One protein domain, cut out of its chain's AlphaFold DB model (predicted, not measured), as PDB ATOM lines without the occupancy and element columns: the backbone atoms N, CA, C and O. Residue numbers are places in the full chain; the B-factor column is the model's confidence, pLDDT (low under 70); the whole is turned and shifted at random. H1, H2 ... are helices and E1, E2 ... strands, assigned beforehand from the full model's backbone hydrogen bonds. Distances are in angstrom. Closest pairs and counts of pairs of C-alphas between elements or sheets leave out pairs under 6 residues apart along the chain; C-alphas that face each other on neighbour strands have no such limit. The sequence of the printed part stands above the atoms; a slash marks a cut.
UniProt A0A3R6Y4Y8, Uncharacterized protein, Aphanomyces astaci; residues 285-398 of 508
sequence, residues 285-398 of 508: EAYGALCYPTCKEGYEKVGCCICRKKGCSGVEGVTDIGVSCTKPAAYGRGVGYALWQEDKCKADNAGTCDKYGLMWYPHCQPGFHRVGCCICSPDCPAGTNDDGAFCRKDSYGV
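What this domain is: This is residues 285 to 398 of the 508 residues of an uncharacterized protein of Aphanomyces astaci (UniProt A0A3R6Y4Y8). Five small antiparallel sheets are strung one after another along a thin rod: the hairpin E1 E2 at one end, then E3 E4 E12, E5 E11 E10 and the hairpin E8 E9, and at the other end the hairpin E6 E7 with the short helix H1 beyond it. The backbone goes out along the rod through E1 to E5 and the long link of residues 327 to 341, turns back at H1, and returns through E6 to E12. The printed part has 114 residues, with strands E1 to E5, one named helix, H1, and strands E6 to E12 in that order; the class is mostly strand, with under half of the residues in named elements. It is only just extended, close to loose, with a radius of gyration of the C-alphas of 20.2 A and spans of 68 by 26 by 18 A.

Where its parts are: Find C-alpha 285 at (106.321, 148.396, 158.658), where E1, residues 285 to 287, begins. Next come E2, residues 290 to 293 and 10.2 A long, E3, 299 to 302, E4, 306 to 309, and E5, 324 to 326. At C-alpha 342, (165.133, 136.508, 150.754), you reach H1, residues 342 to 348, 10.0 A long. Then read E6, 353 to 356, E7, 359 to 362 and 10.5 A long, E8, 368 to 371, E9, 375 to 378, E10, 384 to 386, E11, 390 to 393, and E12, 395 to 397, ending at C-alpha 397, (119.798, 152.669, 159.339).

How they stand to each other: Start at the hairpin E1 and E2, where N 285 and O 292 are 2.8 A apart, within hydrogen-bond range; E2 and E3 are apart. In the next sheet look at inner strand E4: N 300 and O 308 pair it with E3 at 2.7 A, and N 307 and O 396 with E12 at 2.9 A. E11 runs on into E12 at 43 degrees. E11 is the inner strand of its own sheet, with N 325 and O 391 at 2.8 A toward E5 and N 385 and O 392 at 2.8 A toward E10. In the hairpin E8 and E9, N 369 and O 377 are 2.9 A apart; residues 331 to 332 pair antiparallel with 375 to 376 of E9. In the hairpin E6 and E7, N 354 and O 361 are 2.8 A apart, and residues 337 to 338 pair antiparallel with 359 to 360 of E7. The closest C-alphas of H1 and E7 are those of Glu 342 and Trp 360, 6.2 A; in H1 every O i to N i+4 pair is within hydrogen-bond range.

The domain as a whole: The two C-alphas farthest apart, of Ala 289 and Asp 343, are 68.3 A apart, while those of Glu 285 and Val 398 are 11.1 A apart. The printed part has no cut, and the links E4 to E5 and E5 to H1 are long. The mean pLDDT of the printed part is 89.0, and residue 316 is under 70.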
ATOM      1  N   GLU A 285     106.753 149.416 157.709       92.31
ATOM      2  CA  GLU A 285     106.321 148.396 158.658       92.31
ATOM      3  C   GLU A 285     106.298 148.956 160.085       92.31
ATOM      4  O   GLU A 285     107.113 149.803 160.475       92.31
ATOM      5  N   ALA A 286     105.351 148.464 160.879       92.88
ATOM      6  CA  ALA A 286     105.164 148.895 162.253       92.88
ATOM      7  C   ALA A 286     106.222 148.291 163.187       92.88
ATOM      8  O   ALA A 286     106.448 147.081 163.194       92.88
ATOM      9  N   TYR A 287     106.803 149.122 164.050       92.62
ATOM     10  CA  TYR A 287     107.554 148.680 165.221       92.62
ATOM     11  C   TYR A 287     107.151 149.539 166.423       92.62
ATOM     12  O   TYR A 287     107.467 150.729 166.497       92.62
ATOM     13  N   GLY A 288     106.420 148.947 167.371       90.25
ATOM     14  CA  GLY A 288     105.828 149.691 168.485       90.25
ATOM     15  C   GLY A 288     104.769 150.686 168.001       90.25
ATOM     16  O   GLY A 288     103.849 150.298 167.292       90.25
ATOM     17  N   ALA A 289     104.893 151.959 168.377       90.62
ATOM     18  CA  ALA A 289     103.975 153.056 168.021       90.62
ATOM     19  C   ALA A 289     104.399 153.852 166.764       90.62
ATOM     20  O   ALA A 289     103.899 154.957 166.521       90.62
ATOM     21  N   LEU A 290     105.385 153.340 166.024       94.31
ATOM     22  CA  LEU A 290     106.034 154.031 164.916       94.31
ATOM     23  C   LEU A 290     106.054 153.153 163.666       94.31
ATOM     24  O   LEU A 290     106.149 151.926 163.739       94.31
ATOM     25  N   CYS A 291     106.018 153.819 162.520       95.69
ATOM     26  CA  CYS A 291     106.195 153.233 161.205       95.69
ATOM     27  C   CYS A 291     107.606 153.528 160.709       95.69
ATOM     28  O   CYS A 291     108.087 154.657 160.810       95.69
ATOM     29  N   TYR A 292     108.278 152.503 160.197       95.12
ATOM     30  CA  TYR A 292     109.632 152.599 159.663       95.12
ATOM     31  C   TYR A 292     109.641 152.107 158.220       95.12
ATOM     32  O   TYR A 292     108.929 151.147 157.932       95.12
ATOM     33  N   PRO A 293     110.482 152.666 157.341       95.56
ATOM     34  CA  PRO A 293     110.693 152.103 156.014       95.56
ATOM     35  C   PRO A 293     111.115 150.631 156.086       95.56
ATOM     36  O   PRO A 293     111.912 150.248 156.949       95.56
ATOM     37  N   THR A 294     110.603 149.813 155.168       94.75
ATOM     38  CA  THR A 294     111.023 148.414 155.027       94.75
ATOM     39  C   THR A 294     112.457 148.318 154.517       94.75
ATOM     40  O   THR A 294     112.924 149.168 153.754       94.75
ATOM     41  N   CYS A 295     113.150 147.242 154.883       94.50
ATOM     42  CA  CYS A 295     114.485 146.970 154.367       94.50
ATOM     43  C   CYS A 295     114.481 146.685 152.857       94.50
ATOM     44  O   CYS A 295     113.609 145.989 152.339       94.50
ATOM     45  N   LYS A 296     115.518 147.169 152.165       93.38
ATOM     46  CA  LYS A 296     115.877 146.766 150.797       93.38
ATOM     47  C   LYS A 296     115.965 145.243 150.685       93.38
ATOM     48  O   LYS A 296     116.335 144.555 151.641       93.38
ATOM     49  N   GLU A 297     115.698 144.732 149.488       92.06
ATOM     50  CA  GLU A 297     115.839 143.311 149.180       92.06
ATOM     51  C   GLU A 297     117.234 142.786 149.568       92.06
ATOM     52  O   GLU A 297     118.245 143.475 149.428       92.06
ATOM     53  N   GLY A 298     117.284 141.573 150.122       88.69
ATOM     54  CA  GLY A 298     118.516 140.979 150.651       88.69
ATOM     55  C   GLY A 298     118.911 141.439 152.060       88.69
ATOM     56  O   GLY A 298     119.874 140.903 152.606       88.69
ATOM     57  N   TYR A 299     118.167 142.360 152.685       91.50
ATOM     58  CA  TYR A 299     118.361 142.776 154.077       91.50
ATOM     59  C   TYR A 299     117.177 142.347 154.952       91.50
ATOM     60  O   TYR A 299     116.035 142.255 154.506       91.50
ATOM     61  N   GLU A 300     117.466 142.044 156.208       90.94
ATOM     62  CA  GLU A 300     116.514 141.760 157.274       90.94
ATOM     63  C   GLU A 300     116.530 142.878 158.310       90.94
ATOM     64  O   GLU A 300     117.547 143.545 158.524       90.94
ATOM     65  N   LYS A 301     115.393 143.067 158.972       91.31
ATOM     66  CA  LYS A 301     115.257 144.057 160.027       91.31
ATOM     67  C   LYS A 301     115.774 143.521 161.352       91.31
ATOM     68  O   LYS A 301     115.420 142.424 161.774       91.31
ATOM     69  N   VAL A 302     116.583 144.329 162.022       90.69
ATOM     70  CA  VAL A 302     117.118 144.062 163.353       90.69
ATOM     71  C   VAL A 302     116.709 145.214 164.263       90.69
ATOM     72  O   VAL A 302     117.181 146.343 164.124       90.69
ATOM     73  N   GLY A 303     115.806 144.930 165.201       88.75
ATOM     74  CA  GLY A 303     115.226 145.954 166.068       88.75
ATOM     75  C   GLY A 303     114.314 146.919 165.307       88.75
ATOM     76  O   GLY A 303     113.629 146.531 164.361       88.75
ATOM     77  N   CYS A 304     114.274 148.180 165.738       86.81
ATOM     78  CA  CYS A 304     113.366 149.170 165.162       86.81
ATOM     79  C   CYS A 304     113.866 149.767 163.840       86.81
ATOM     80  O   CYS A 304     113.059 150.025 162.950       86.81
ATOM     81  N   CYS A 305     115.178 149.982 163.705       91.81
ATOM     82  CA  CYS A 305     115.709 150.938 162.733       91.81
ATOM     83  C   CYS A 305     116.931 150.467 161.940       91.81
ATOM     84  O   CYS A 305     117.460 151.254 161.155       91.81
ATOM     85  N   ILE A 306     117.396 149.228 162.114       93.62
ATOM     86  CA  ILE A 306     118.581 148.722 161.414       93.62
ATOM     87  C   ILE A 306     118.162 147.649 160.421       93.62
ATOM     88  O   ILE A 306     117.503 146.675 160.780       93.62
ATOM     89  N   CYS A 307     118.600 147.807 159.180       94.06
ATOM     90  CA  CYS A 307     118.549 146.772 158.164       94.06
ATOM     91  C   CYS A 307     119.936 146.165 158.013       94.06
ATOM     92  O   CYS A 307     120.911 146.879 157.779       94.06
ATOM     93  N   ARG A 308     120.034 144.845 158.132       91.62
ATOM     94  CA  ARG A 308     121.284 144.088 158.041       91.62
ATOM     95  C   ARG A 308     121.189 143.065 156.923       91.62
ATOM     96  O   ARG A 308     120.128 142.496 156.713       91.62
ATOM     97  N   LYS A 309     122.278 142.820 156.200       89.06
ATOM     98  CA  LYS A 309     122.299 141.828 155.120       89.06
ATOM     99  C   LYS A 309     121.896 140.439 155.644       89.06
ATOM    100  O   LYS A 309     122.323 140.037 156.728       89.06
ATOM    101  N   LYS A 310     121.072 139.716 154.883       88.50
ATOM    102  CA  LYS A 310     120.633 138.353 155.213       88.50
ATOM    103  C   LYS A 310     121.775 137.360 155.019       88.50
ATOM    104  O   LYS A 310     122.435 137.359 153.978       88.50
ATOM    105  N   GLY A 311     121.962 136.483 156.005       85.94
ATOM    106  CA  GLY A 311     122.977 135.432 155.969       85.94
ATOM    107  C   GLY A 311     124.407 135.955 155.788       85.94
ATOM    108  O   GLY A 311     124.708 137.127 156.013       85.94
ATOM    109  N   CYS A 312     125.295 135.069 155.339       83.94
ATOM    110  CA  CYS A 312     126.717 135.347 155.121       83.94
ATOM    111  C   CYS A 312     127.076 135.502 153.640       83.94
ATOM    112  O   CYS A 312     128.109 135.020 153.184       83.94
ATOM    113  N   SER A 313     126.203 136.158 152.867       74.94
ATOM    114  CA  SER A 313     126.370 136.348 151.415       74.94
ATOM    115  C   SER A 313     126.543 135.040 150.618       74.94
ATOM    116  O   SER A 313     127.186 135.042 149.576       74.94
ATOM    117  N   GLY A 314     125.965 133.930 151.098       70.12
ATOM    118  CA  GLY A 314     125.942 132.644 150.387       70.12
ATOM    119  C   GLY A 314     127.231 131.817 150.454       70.12
ATOM    120  O   GLY A 314     127.353 130.854 149.706       70.12
ATOM    121  N   VAL A 315     128.187 132.168 151.321       70.94
ATOM    122  CA  VAL A 315     129.421 131.383 151.494       70.94
ATOM    123  C   VAL A 315     129.154 130.097 152.277       70.94
ATOM    124  O   VAL A 315     128.511 130.124 153.325       70.94
ATOM    125  N   GLU A 316     129.675 128.974 151.779       68.44
ATOM    126  CA  GLU A 316     129.650 127.683 152.472       68.44
ATOM    127  C   GLU A 316     130.750 127.598 153.542       68.44
ATOM    128  O   GLU A 316     131.845 128.133 153.379       68.44
ATOM    129  N   GLY A 317     130.470 126.914 154.656       73.31
ATOM    130  CA  GLY A 317     131.451 126.691 155.728       73.31
ATOM    131  C   GLY A 317     131.643 127.857 156.706       73.31
ATOM    132  O   GLY A 317     132.499 127.771 157.586       73.31
ATOM    133  N   VAL A 318     130.840 128.919 156.597       78.62
ATOM    134  CA  VAL A 318     130.781 130.010 157.582       78.62
ATOM    135  C   VAL A 318     129.491 129.939 158.394       78.62
ATOM    136  O   VAL A 318     128.416 129.646 157.871       78.62
ATOM    137  N   THR A 319     129.597 130.225 159.685       85.88
ATOM    138  CA  THR A 319     128.467 130.243 160.613       85.88
ATOM    139  C   THR A 319     127.987 131.675 160.785       85.88
ATOM    140  O   THR A 319     128.766 132.580 161.095       85.88
ATOM    141  N   ASP A 320     126.686 131.879 160.612       87.50
ATOM    142  CA  ASP A 320     126.031 133.142 160.922       87.50
ATOM    143  C   ASP A 320     125.916 133.314 162.444       87.50
ATOM    144  O   ASP A 320     125.226 132.546 163.111       87.50
ATOM    145  N   ILE A 321     126.601 134.319 162.993       88.75
ATOM    146  CA  ILE A 321     126.588 134.649 164.428       88.75
ATOM    147  C   ILE A 321     125.856 135.974 164.692       88.75
ATOM    148  O   ILE A 321     126.110 136.668 165.677       88.75
ATOM    149  N   GLY A 322     124.940 136.355 163.798       88.00
ATOM    150  CA  GLY A 322     124.119 137.552 163.918       88.00
ATOM    151  C   GLY A 322     124.720 138.740 163.175       88.00
ATOM    152  O   GLY A 322     124.505 138.890 161.972       88.00
ATOM    153  N   VAL A 323     125.396 139.649 163.892       88.56
ATOM    154  CA  VAL A 323     125.973 140.879 163.294       88.56
ATOM    155  C   VAL A 323     127.117 140.552 162.330       88.56
ATOM    156  O   VAL A 323     127.365 141.298 161.382       88.56
ATOM    157  N   SER A 324     127.753 139.402 162.528       90.44
ATOM    158  CA  SER A 324     128.901 138.957 161.752       90.44
ATOM    159  C   SER A 324     128.764 137.492 161.350       90.44
ATOM    160  O   SER A 324     127.862 136.781 161.793       90.44
ATOM    161  N   CYS A 325     129.686 137.054 160.507       88.81
ATOM    162  CA  CYS A 325     129.894 135.673 160.110       88.81
ATOM    163  C   CYS A 325     131.243 135.193 160.638       88.81
ATOM    164  O   CYS A 325     132.195 135.982 160.725       88.81
ATOM    165  N   THR A 326     131.329 133.914 160.999       86.69
ATOM    166  CA  THR A 326     132.608 133.319 161.390       86.69
ATOM    167  C   THR A 326     133.560 133.277 160.204       86.69
ATOM    168  O   THR A 326     133.154 133.134 159.050       86.69
ATOM    169  N   LYS A 327     134.847 133.408 160.511       84.62
ATOM    170  CA  LYS A 327     135.927 133.170 159.564       84.62
ATOM    171  C   LYS A 327     136.419 131.724 159.668       84.62
ATOM    172  O   LYS A 327     136.395 131.165 160.769       84.62
ATOM    173  N   PRO A 328     136.913 131.131 158.567       76.88
ATOM    174  CA  PRO A 328     137.757 129.941 158.632       76.88
ATOM    175  C   PRO A 328     138.975 130.146 159.550       76.88
ATOM    176  O   PRO A 328     139.338 131.273 159.896       76.88
ATOM    177  N   ALA A 329     139.629 129.056 159.952       83.31
ATOM    178  CA  ALA A 329     140.805 129.143 160.813       83.31
ATOM    179  C   ALA A 329     141.959 129.883 160.109       83.31
ATOM    180  O   ALA A 329     142.373 129.511 159.012       83.31
ATOM    181  N   ALA A 330     142.491 130.919 160.761       88.44
ATOM    182  CA  ALA A 330     143.749 131.542 160.361       88.44
ATOM    183  C   ALA A 330     144.923 130.583 160.615       88.44
ATOM    184  O   ALA A 330     144.857 129.730 161.505       88.44
ATOM    185  N   TYR A 331     146.021 130.751 159.878       91.12
ATOM    186  CA  TYR A 331     147.226 129.944 160.075       91.12
ATOM    187  C   TYR A 331     148.489 130.804 160.162       91.12
ATOM    188  O   TYR A 331     148.560 131.926 159.653       91.12
ATOM    189  N   GLY A 332     149.500 130.271 160.848       92.06
ATOM    190  CA  GLY A 332     150.805 130.908 160.971       92.06
ATOM    191  C   GLY A 332     151.702 130.592 159.776       92.06
ATOM    192  O   GLY A 332     151.798 129.442 159.362       92.06
ATOM    193  N   ARG A 333     152.428 131.591 159.269       92.00
ATOM    194  CA  ARG A 333     153.430 131.434 158.193       92.00
ATOM    195  C   ARG A 333     154.872 131.325 158.717       92.00
ATOM    196  O   ARG A 333     155.828 131.660 158.024       92.00
ATOM    197  N   GLY A 334     155.012 130.879 159.967       90.69
ATOM    198  CA  GLY A 334     156.290 130.667 160.651       90.69
ATOM    199  C   GLY A 334     156.905 131.923 161.278       90.69
ATOM    200  O   GLY A 334     156.325 133.009 161.261       90.69
ATOM    201  N   VAL A 335     158.103 131.754 161.847       90.44
ATOM    202  CA  VAL A 335     158.875 132.825 162.514       90.44
ATOM    203  C   VAL A 335     159.524 133.811 161.535       90.44
ATOM    204  O   VAL A 335     159.966 134.884 161.942       90.44
ATOM    205  N   GLY A 336     159.521 133.480 160.243       91.25
ATOM    206  CA  GLY A 336     160.116 134.282 159.180       91.25
ATOM    207  C   GLY A 336     161.610 134.034 158.995       91.25
ATOM    208  O   GLY A 336     162.274 133.371 159.789       91.25
ATOM    209  N   TYR A 337     162.128 134.595 157.914       94.69
ATOM    210  CA  TYR A 337     163.526 134.578 157.514       94.69
ATOM    211  C   TYR A 337     164.115 135.966 157.740       94.69
ATOM    212  O   TYR A 337     163.430 136.977 157.560       94.69
ATOM    213  N   ALA A 338     165.384 136.034 158.135       94.50
ATOM    214  CA  ALA A 338     166.046 137.315 158.362       94.50
ATOM    215  C   ALA A 338     166.070 138.175 157.085       94.50
ATOM    216  O   ALA A 338     166.027 137.643 155.977       94.50
ATOM    217  N   LEU A 339     166.195 139.501 157.220       94.88
ATOM    218  CA  LEU A 339     166.180 140.458 156.100       94.88
ATOM    219  C   LEU A 339     167.098 140.080 154.923       94.88
ATOM    220  O   LEU A 339     166.769 140.356 153.773       94.88
ATOM    221  N   TRP A 340     168.244 139.461 155.215       94.25
ATOM    222  CA  TRP A 340     169.257 139.042 154.239       94.25
ATOM    223  C   TRP A 340     169.039 137.628 153.669       94.25
ATOM    224  O   TRP A 340     169.906 137.108 152.977       94.25
ATOM    225  N   GLN A 341     167.914 136.978 153.979       95.19
ATOM    226  CA  GLN A 341     167.599 135.595 153.595       95.19
ATOM    227  C   GLN A 341     166.406 135.502 152.622       95.19
ATOM    228  O   GLN A 341     165.655 134.528 152.658       95.19
ATOM    229  N   GLU A 342     166.224 136.494 151.745       94.44
ATOM    230  CA  GLU A 342     165.133 136.508 150.754       94.44
ATOM    231  C   GLU A 342     165.172 135.279 149.833       94.44
ATOM    232  O   GLU A 342     164.168 134.582 149.688       94.44
ATOM    233  N   ASP A 343     166.342 134.967 149.271       94.75
ATOM    234  CA  ASP A 343     166.506 133.837 148.348       94.75
ATOM    235  C   ASP A 343     166.215 132.500 149.031       94.75
ATOM    236  O   ASP A 343     165.590 131.621 148.441       94.75
ATOM    237  N   LYS A 344     166.592 132.372 150.309       94.50
ATOM    238  CA  LYS A 344     166.273 131.191 151.117       94.50
ATOM    239  C   LYS A 344     164.768 131.073 151.353       94.50
ATOM    240  O   LYS A 344     164.214 129.993 151.190       94.50
ATOM    241  N   CYS A 345     164.096 132.181 151.671       94.19
ATOM    242  CA  CYS A 345     162.643 132.196 151.814       94.19
ATOM    243  C   CYS A 345     161.952 131.735 150.523       94.19
ATOM    244  O   CYS A 345     161.086 130.862 150.569       94.19
ATOM    245  N   LYS A 346     162.362 132.280 149.369       93.88
ATOM    246  CA  LYS A 346     161.796 131.919 148.062       93.88
ATOM    247  C   LYS A 346     162.061 130.456 147.708       93.88
ATOM    248  O   LYS A 346     161.146 129.791 147.231       93.88
ATOM    249  N   ALA A 347     163.267 129.952 147.966       94.00
ATOM    250  CA  ALA A 347     163.616 128.553 147.723       94.00
ATOM    251  C   ALA A 347     162.750 127.588 148.552       94.00
ATOM    252  O   ALA A 347     162.252 126.603 148.012       94.00
ATOM    253  N   ASP A 348     162.516 127.906 149.828       93.19
ATOM    254  CA  ASP A 348     161.736 127.063 150.740       93.19
ATOM    255  C   ASP A 348     160.211 127.139 150.482       93.19
ATOM    256  O   ASP A 348     159.478 126.235 150.877       93.19
ATOM    257  N   ASN A 349     159.713 128.203 149.831       89.56
ATOM    258  CA  ASN A 349     158.277 128.527 149.758       89.56
ATOM    259  C   ASN A 349     157.778 128.815 148.333       89.56
ATOM    260  O   ASN A 349     157.070 129.792 148.090       89.56
ATOM    261  N   ALA A 350     158.154 127.957 147.380       83.69
ATOM    262  CA  ALA A 350     157.649 127.985 146.002       83.69
ATOM    263  C   ALA A 350     157.830 129.334 145.265       83.69
ATOM    264  O   ALA A 350     157.070 129.672 144.361       83.69
ATOM    265  N   GLY A 351     158.863 130.099 145.625       82.12
ATOM    266  CA  GLY A 351     159.314 131.282 144.889       82.12
ATOM    267  C   GLY A 351     158.705 132.622 145.309       82.12
ATOM    268  O   GLY A 351     159.169 133.654 144.823       82.12
ATOM    269  N   THR A 352     157.723 132.656 146.216       86.62
ATOM    270  CA  THR A 352     157.022 133.900 146.594       86.62
ATOM    271  C   THR A 352     157.101 134.178 148.092       86.62
ATOM    272  O   THR A 352     156.573 133.413 148.901       86.62
ATOM    273  N   CYS A 353     157.709 135.309 148.460       92.25
ATOM    274  CA  CYS A 353     157.787 135.778 149.841       92.25
ATOM    275  C   CYS A 353     157.444 137.264 149.958       92.25
ATOM    276  O   CYS A 353     157.844 138.072 149.119       92.25
ATOM    277  N   ASP A 354     156.770 137.620 151.048       92.12
ATOM    278  CA  ASP A 354     156.419 138.990 151.399       92.12
ATOM    279  C   ASP A 354     157.368 139.539 152.461       92.12
ATOM    280  O   ASP A 354     157.629 138.908 153.491       92.12
ATOM    281  N   LYS A 355     157.817 140.779 152.266       92.25
ATOM    282  CA  LYS A 355     158.542 141.519 153.298       92.25
ATOM    283  C   LYS A 355     157.569 142.117 154.310       92.25
ATOM    284  O   LYS A 355     156.608 142.798 153.931       92.25
ATOM    285  N   TYR A 356     157.854 141.933 155.597       91.81
ATOM    286  CA  TYR A 356     157.173 142.632 156.688       91.81
ATOM    287  C   TYR A 356     158.196 143.067 157.743       91.81
ATOM    288  O   TYR A 356     158.841 142.240 158.386       91.81
ATOM    289  N   GLY A 357     158.370 144.382 157.911       91.00
ATOM    290  CA  GLY A 357     159.442 144.931 158.743       91.00
ATOM    291  C   GLY A 357     160.832 144.531 158.227       91.00
ATOM    292  O   GLY A 357     161.151 144.742 157.054       91.00
ATOM    293  N   LEU A 358     161.652 143.952 159.109       92.81
ATOM    294  CA  LEU A 358     163.018 143.489 158.820       92.81
ATOM    295  C   LEU A 358     163.100 141.974 158.551       92.81
ATOM    296  O   LEU A 358     164.155 141.373 158.730       92.81
ATOM    297  N   MET A 359     161.996 141.341 158.156       94.56
ATOM    298  CA  MET A 359     161.912 139.891 157.964       94.56
ATOM    299  C   MET A 359     161.155 139.551 156.672       94.56
ATOM    300  O   MET A 359     160.300 140.320 156.214       94.56
ATOM    301  N   TRP A 360     161.457 138.383 156.110       94.38
ATOM    302  CA  TRP A 360     160.759 137.777 154.976       94.38
ATOM    303  C   TRP A 360     159.867 136.639 155.441       94.38
ATOM    304  O   TRP A 360     160.261 135.841 156.289       94.38
ATOM    305  N   TYR A 361     158.677 136.539 154.862       94.88
ATOM    306  CA  TYR A 361     157.741 135.470 155.172       94.88
ATOM    307  C   TYR A 361     157.160 134.846 153.903       94.88
ATOM    308  O   TYR A 361     157.045 135.547 152.898       94.88
ATOM    309  N   PRO A 362     156.739 133.572 153.952       93.81
ATOM    310  CA  PRO A 362     155.995 132.950 152.862       93.81
ATOM    311  C   PRO A 362     154.741 133.760 152.515       93.81
ATOM    312  O   PRO A 362     154.075 134.283 153.415       93.81
ATOM    313  N   HIS A 363     154.404 133.856 151.229       92.31
ATOM    314  CA  HIS A 363     153.144 134.477 150.816       92.31
ATOM    315  C   HIS A 363     151.939 133.693 151.376       92.31
ATOM    316  O   HIS A 363     152.016 132.480 151.594       92.31
ATOM    317  N   CYS A 364     150.826 134.380 151.642       92.31
ATOM    318  CA  CYS A 364     149.608 133.705 152.091       92.31
ATOM    319  C   CYS A 364     148.989 132.869 150.956       92.31
ATOM    320  O   CYS A 364     149.150 133.175 149.775       92.31
ATOM    321  N   GLN A 365     148.291 131.791 151.317       89.38
ATOM    322  CA  GLN A 365     147.540 130.965 150.373       89.38
ATOM    323  C   GLN A 365     146.415 131.789 149.721       89.38
ATOM    324  O   GLN A 365     145.928 132.739 150.338       89.38
ATOM    325  N   PRO A 366     145.967 131.437 148.499       88.50
ATOM    326  CA  PRO A 366     144.849 132.120 147.852       88.50
ATOM    327  C   PRO A 366     143.612 132.199 148.759       88.50
ATOM    328  O   PRO A 366     143.223 131.204 149.368       88.50
ATOM    329  N   GLY A 367     142.997 133.383 148.836       85.69
ATOM    330  CA  GLY A 367     141.864 133.654 149.729       85.69
ATOM    331  C   GLY A 367     142.256 133.979 151.176       85.69
ATOM    332  O   GLY A 367     141.390 133.972 152.050       85.69
ATOM    333  N   PHE A 368     143.540 134.230 151.447       90.00
ATOM    334  CA  PHE A 368     144.039 134.730 152.724       90.00
ATOM    335  C   PHE A 368     144.907 135.972 152.509       90.00
ATOM    336  O   PHE A 368     145.718 136.032 151.584       90.00
ATOM    337  N   HIS A 369     144.841 136.909 153.449       90.06
ATOM    338  CA  HIS A 369     145.718 138.073 153.505       90.06
ATOM    339  C   HIS A 369     146.549 138.084 154.790       90.06
ATOM    340  O   HIS A 369     146.254 137.431 155.796       90.06
ATOM    341  N   ARG A 370     147.633 138.859 154.767       90.94
ATOM    342  CA  ARG A 370     148.528 139.010 155.915       90.94
ATOM    343  C   ARG A 370     147.913 139.877 157.014       90.94
ATOM    344  O   ARG A 370     147.597 141.037 156.774       90.94
ATOM    345  N   VAL A 371     147.884 139.359 158.239       89.62
ATOM    346  CA  VAL A 371     147.632 140.136 159.460       89.62
ATOM    347  C   VAL A 371     148.921 140.164 160.277       89.62
ATOM    348  O   VAL A 371     149.353 139.167 160.857       89.62
ATOM    349  N   GLY A 372     149.589 141.317 160.275       87.50
ATOM    350  CA  GLY A 372     150.895 141.480 160.911       87.50
ATOM    351  C   GLY A 372     152.016 140.661 160.251       87.50
ATOM    352  O   GLY A 372     152.023 140.409 159.040       87.50
ATOM    353  N   CYS A 373     153.001 140.266 161.065       85.44
ATOM    354  CA  CYS A 373     154.226 139.626 160.581       85.44
ATOM    355  C   CYS A 373     154.040 138.181 160.140       85.44
ATOM    356  O   CYS A 373     154.775 137.723 159.276       85.44
ATOM    357  N   CYS A 374     153.106 137.455 160.750       87.69
ATOM    358  CA  CYS A 374     153.269 136.009 160.863       87.69
ATOM    359  C   CYS A 374     151.955 135.227 160.741       87.69
ATOM    360  O   CYS A 374     151.983 134.001 160.812       87.69
ATOM    361  N   ILE A 375     150.816 135.904 160.551       91.88
ATOM    362  CA  ILE A 375     149.490 135.280 160.472       91.88
ATOM    363  C   ILE A 375     148.882 135.562 159.095       91.88
ATOM    364  O   ILE A 375     148.909 136.697 158.614       91.88
ATOM    365  N   CYS A 376     148.332 134.524 158.474       91.88
ATOM    366  CA  CYS A 376     147.467 134.618 157.306       91.88
ATOM    367  C   CYS A 376     146.019 134.414 157.765       91.88
ATOM    368  O   CYS A 376     145.682 133.363 158.315       91.88
ATOM    369  N   SER A 377     145.185 135.438 157.577       90.88
ATOM    370  CA  SER A 377     143.760 135.440 157.921       90.88
ATOM    371  C   SER A 377     142.935 135.281 156.647       90.88
ATOM    372  O   SER A 377     143.312 135.868 155.633       90.88
ATOM    373  N   PRO A 378     141.850 134.490 156.654       88.56
ATOM    374  CA  PRO A 378     141.020 134.328 155.470       88.56
ATOM    375  C   PRO A 378     140.335 135.646 155.096       88.56
ATOM    376  O   PRO A 378     139.921 136.422 155.968       88.56
ATOM    377  N   ASP A 379     140.207 135.865 153.792       87.31
ATOM    378  CA  ASP A 379     139.493 136.997 153.219       87.31
ATOM    379  C   ASP A 379     137.994 136.882 153.494       87.31
ATOM    380  O   ASP A 379     137.390 135.807 153.419       87.31
ATOM    381  N   CYS A 380     137.376 138.015 153.809       85.38
ATOM    382  CA  CYS A 380     135.940 138.070 154.015       85.38
ATOM    383  C   CYS A 380     135.155 137.991 152.692       85.38
ATOM    384  O   CYS A 380     135.609 138.514 151.671       85.38
ATOM    385  N   PRO A 381     133.944 137.393 152.697       78.12
ATOM    386  CA  PRO A 381     133.079 137.381 151.527       78.12
ATOM    387  C   PRO A 381     132.773 138.771 150.979       78.12
ATOM    388  O   PRO A 381     132.652 139.747 151.727       78.12
ATOM    389  N   ALA A 382     132.491 138.826 149.677       74.19
ATOM    390  CA  ALA A 382     132.031 140.041 149.019       74.19
ATOM    391  C   ALA A 382     130.797 140.650 149.722       74.19
ATOM    392  O   ALA A 382     129.772 139.996 149.949       74.19
ATOM    393  N   GLY A 383     130.891 141.941 150.052       70.31
ATOM    394  CA  GLY A 383     129.836 142.674 150.756       70.31
ATOM    395  C   GLY A 383     129.767 142.401 152.261       70.31
ATOM    396  O   GLY A 383     128.704 142.580 152.856       70.31
ATOM    397  N   THR A 384     130.871 141.954 152.862       80.81
ATOM    398  CA  THR A 384     131.098 141.970 154.312       80.81
ATOM    399  C   THR A 384     132.365 142.765 154.624       80.81
ATOM    400  O   THR A 384     133.236 142.911 153.768       80.81
ATOM    401  N   ASN A 385     132.444 143.315 155.832       87.00
ATOM    402  CA  ASN A 385     133.590 144.079 156.303       87.00
ATOM    403  C   ASN A 385     134.460 143.200 157.199       87.00
ATOM    404  O   ASN A 385     133.953 142.508 158.082       87.00
ATOM    405  N   ASP A 386     135.766 143.238 156.969       87.81
ATOM    406  CA  ASP A 386     136.728 142.507 157.778       87.81
ATOM    407  C   ASP A 386     137.052 143.275 159.068       87.81
ATOM    408  O   ASP A 386     137.755 144.284 159.036       87.81
ATOM    409  N   ASP A 387     136.547 142.791 160.207       86.31
ATOM    410  CA  ASP A 387     136.840 143.350 161.536       86.31
ATOM    411  C   ASP A 387     137.977 142.573 162.246       86.31
ATOM    412  O   ASP A 387     138.106 142.584 163.473       86.31
ATOM    413  N   GLY A 388     138.790 141.829 161.493       84.44
ATOM    414  CA  GLY A 388     139.883 140.995 161.985       84.44
ATOM    415  C   GLY A 388     139.433 139.565 162.274       84.44
ATOM    416  O   GLY A 388     139.719 138.657 161.491       84.44
ATOM    417  N   ALA A 389     138.736 139.354 163.396       83.56
ATOM    418  CA  ALA A 389     138.318 138.017 163.842       83.56
ATOM    419  C   ALA A 389     137.044 137.502 163.147       83.56
ATOM    420  O   ALA A 389     136.829 136.295 163.055       83.56
ATOM    421  N   PHE A 390     136.209 138.412 162.642       89.19
ATOM    422  CA  PHE A 390     134.922 138.094 162.030       89.19
ATOM    423  C   PHE A 390     134.704 138.907 160.758       89.19
ATOM    424  O   PHE A 390     135.325 139.951 160.557       89.19
ATOM    425  N   CYS A 391     133.769 138.446 159.930       89.44
ATOM    426  CA  CYS A 391     133.286 139.197 158.779       89.44
ATOM    427  C   CYS A 391     131.954 139.849 159.136       89.44
ATOM    428  O   CYS A 391     130.916 139.184 159.155       89.44
ATOM    429  N   ARG A 392     131.973 141.140 159.474       91.06
ATOM    430  CA  ARG A 392     130.768 141.888 159.836       91.06
ATOM    431  C   ARG A 392     129.899 142.116 158.615       91.06
ATOM    432  O   ARG A 392     130.364 142.543 157.557       91.06
ATOM    433  N   LYS A 393     128.611 141.836 158.769       89.94
ATOM    434  CA  LYS A 393     127.641 142.015 157.695       89.94
ATOM    435  C   LYS A 393     127.433 143.494 157.420       89.94
ATOM    436  O   LYS A 393     127.491 144.324 158.329       89.94
ATOM    437  N   ASP A 394     127.145 143.805 156.165       89.62
ATOM    438  CA  ASP A 394     126.707 145.146 155.817       89.62
ATOM    439  C   ASP A 394     125.369 145.482 156.496       89.62
ATOM    440  O   ASP A 394     124.490 144.624 156.657       89.62
ATOM    441  N   SER A 395     125.227 146.735 156.916       91.25
ATOM    442  CA  SER A 395     124.023 147.225 157.577       91.25
ATOM    443  C   SER A 395     123.863 148.726 157.392       91.25
ATOM    444  O   SER A 395     124.847 149.456 157.296       91.25
ATOM    445  N   TYR A 396     122.619 149.189 157.389       93.75
ATOM    446  CA  TYR A 396     122.286 150.605 157.319       93.75
ATOM    447  C   TYR A 396     121.063 150.918 158.182       93.75
ATOM    448  O   TYR A 396     120.229 150.052 158.457       93.75
ATOM    449  N   GLY A 397     120.962 152.172 158.614       95.38
ATOM    450  CA  GLY A 397     119.798 152.669 159.339       95.38
ATOM    451  C   GLY A 397     118.667 153.083 158.396       95.38
ATOM    452  O   GLY A 397     118.925 153.645 157.333       95.38
ATOM    453  N   VAL A 398     117.418 152.862 158.809       94.56
ATOM    454  CA  VAL A 398     116.203 153.347 158.118       94.56
ATOM    455  C   VAL A 398     115.584 154.587 158.780       94.56
ATOM    456  O   VAL A 398     114.479 154.996 158.438       94.56
TER     457      VAL A 398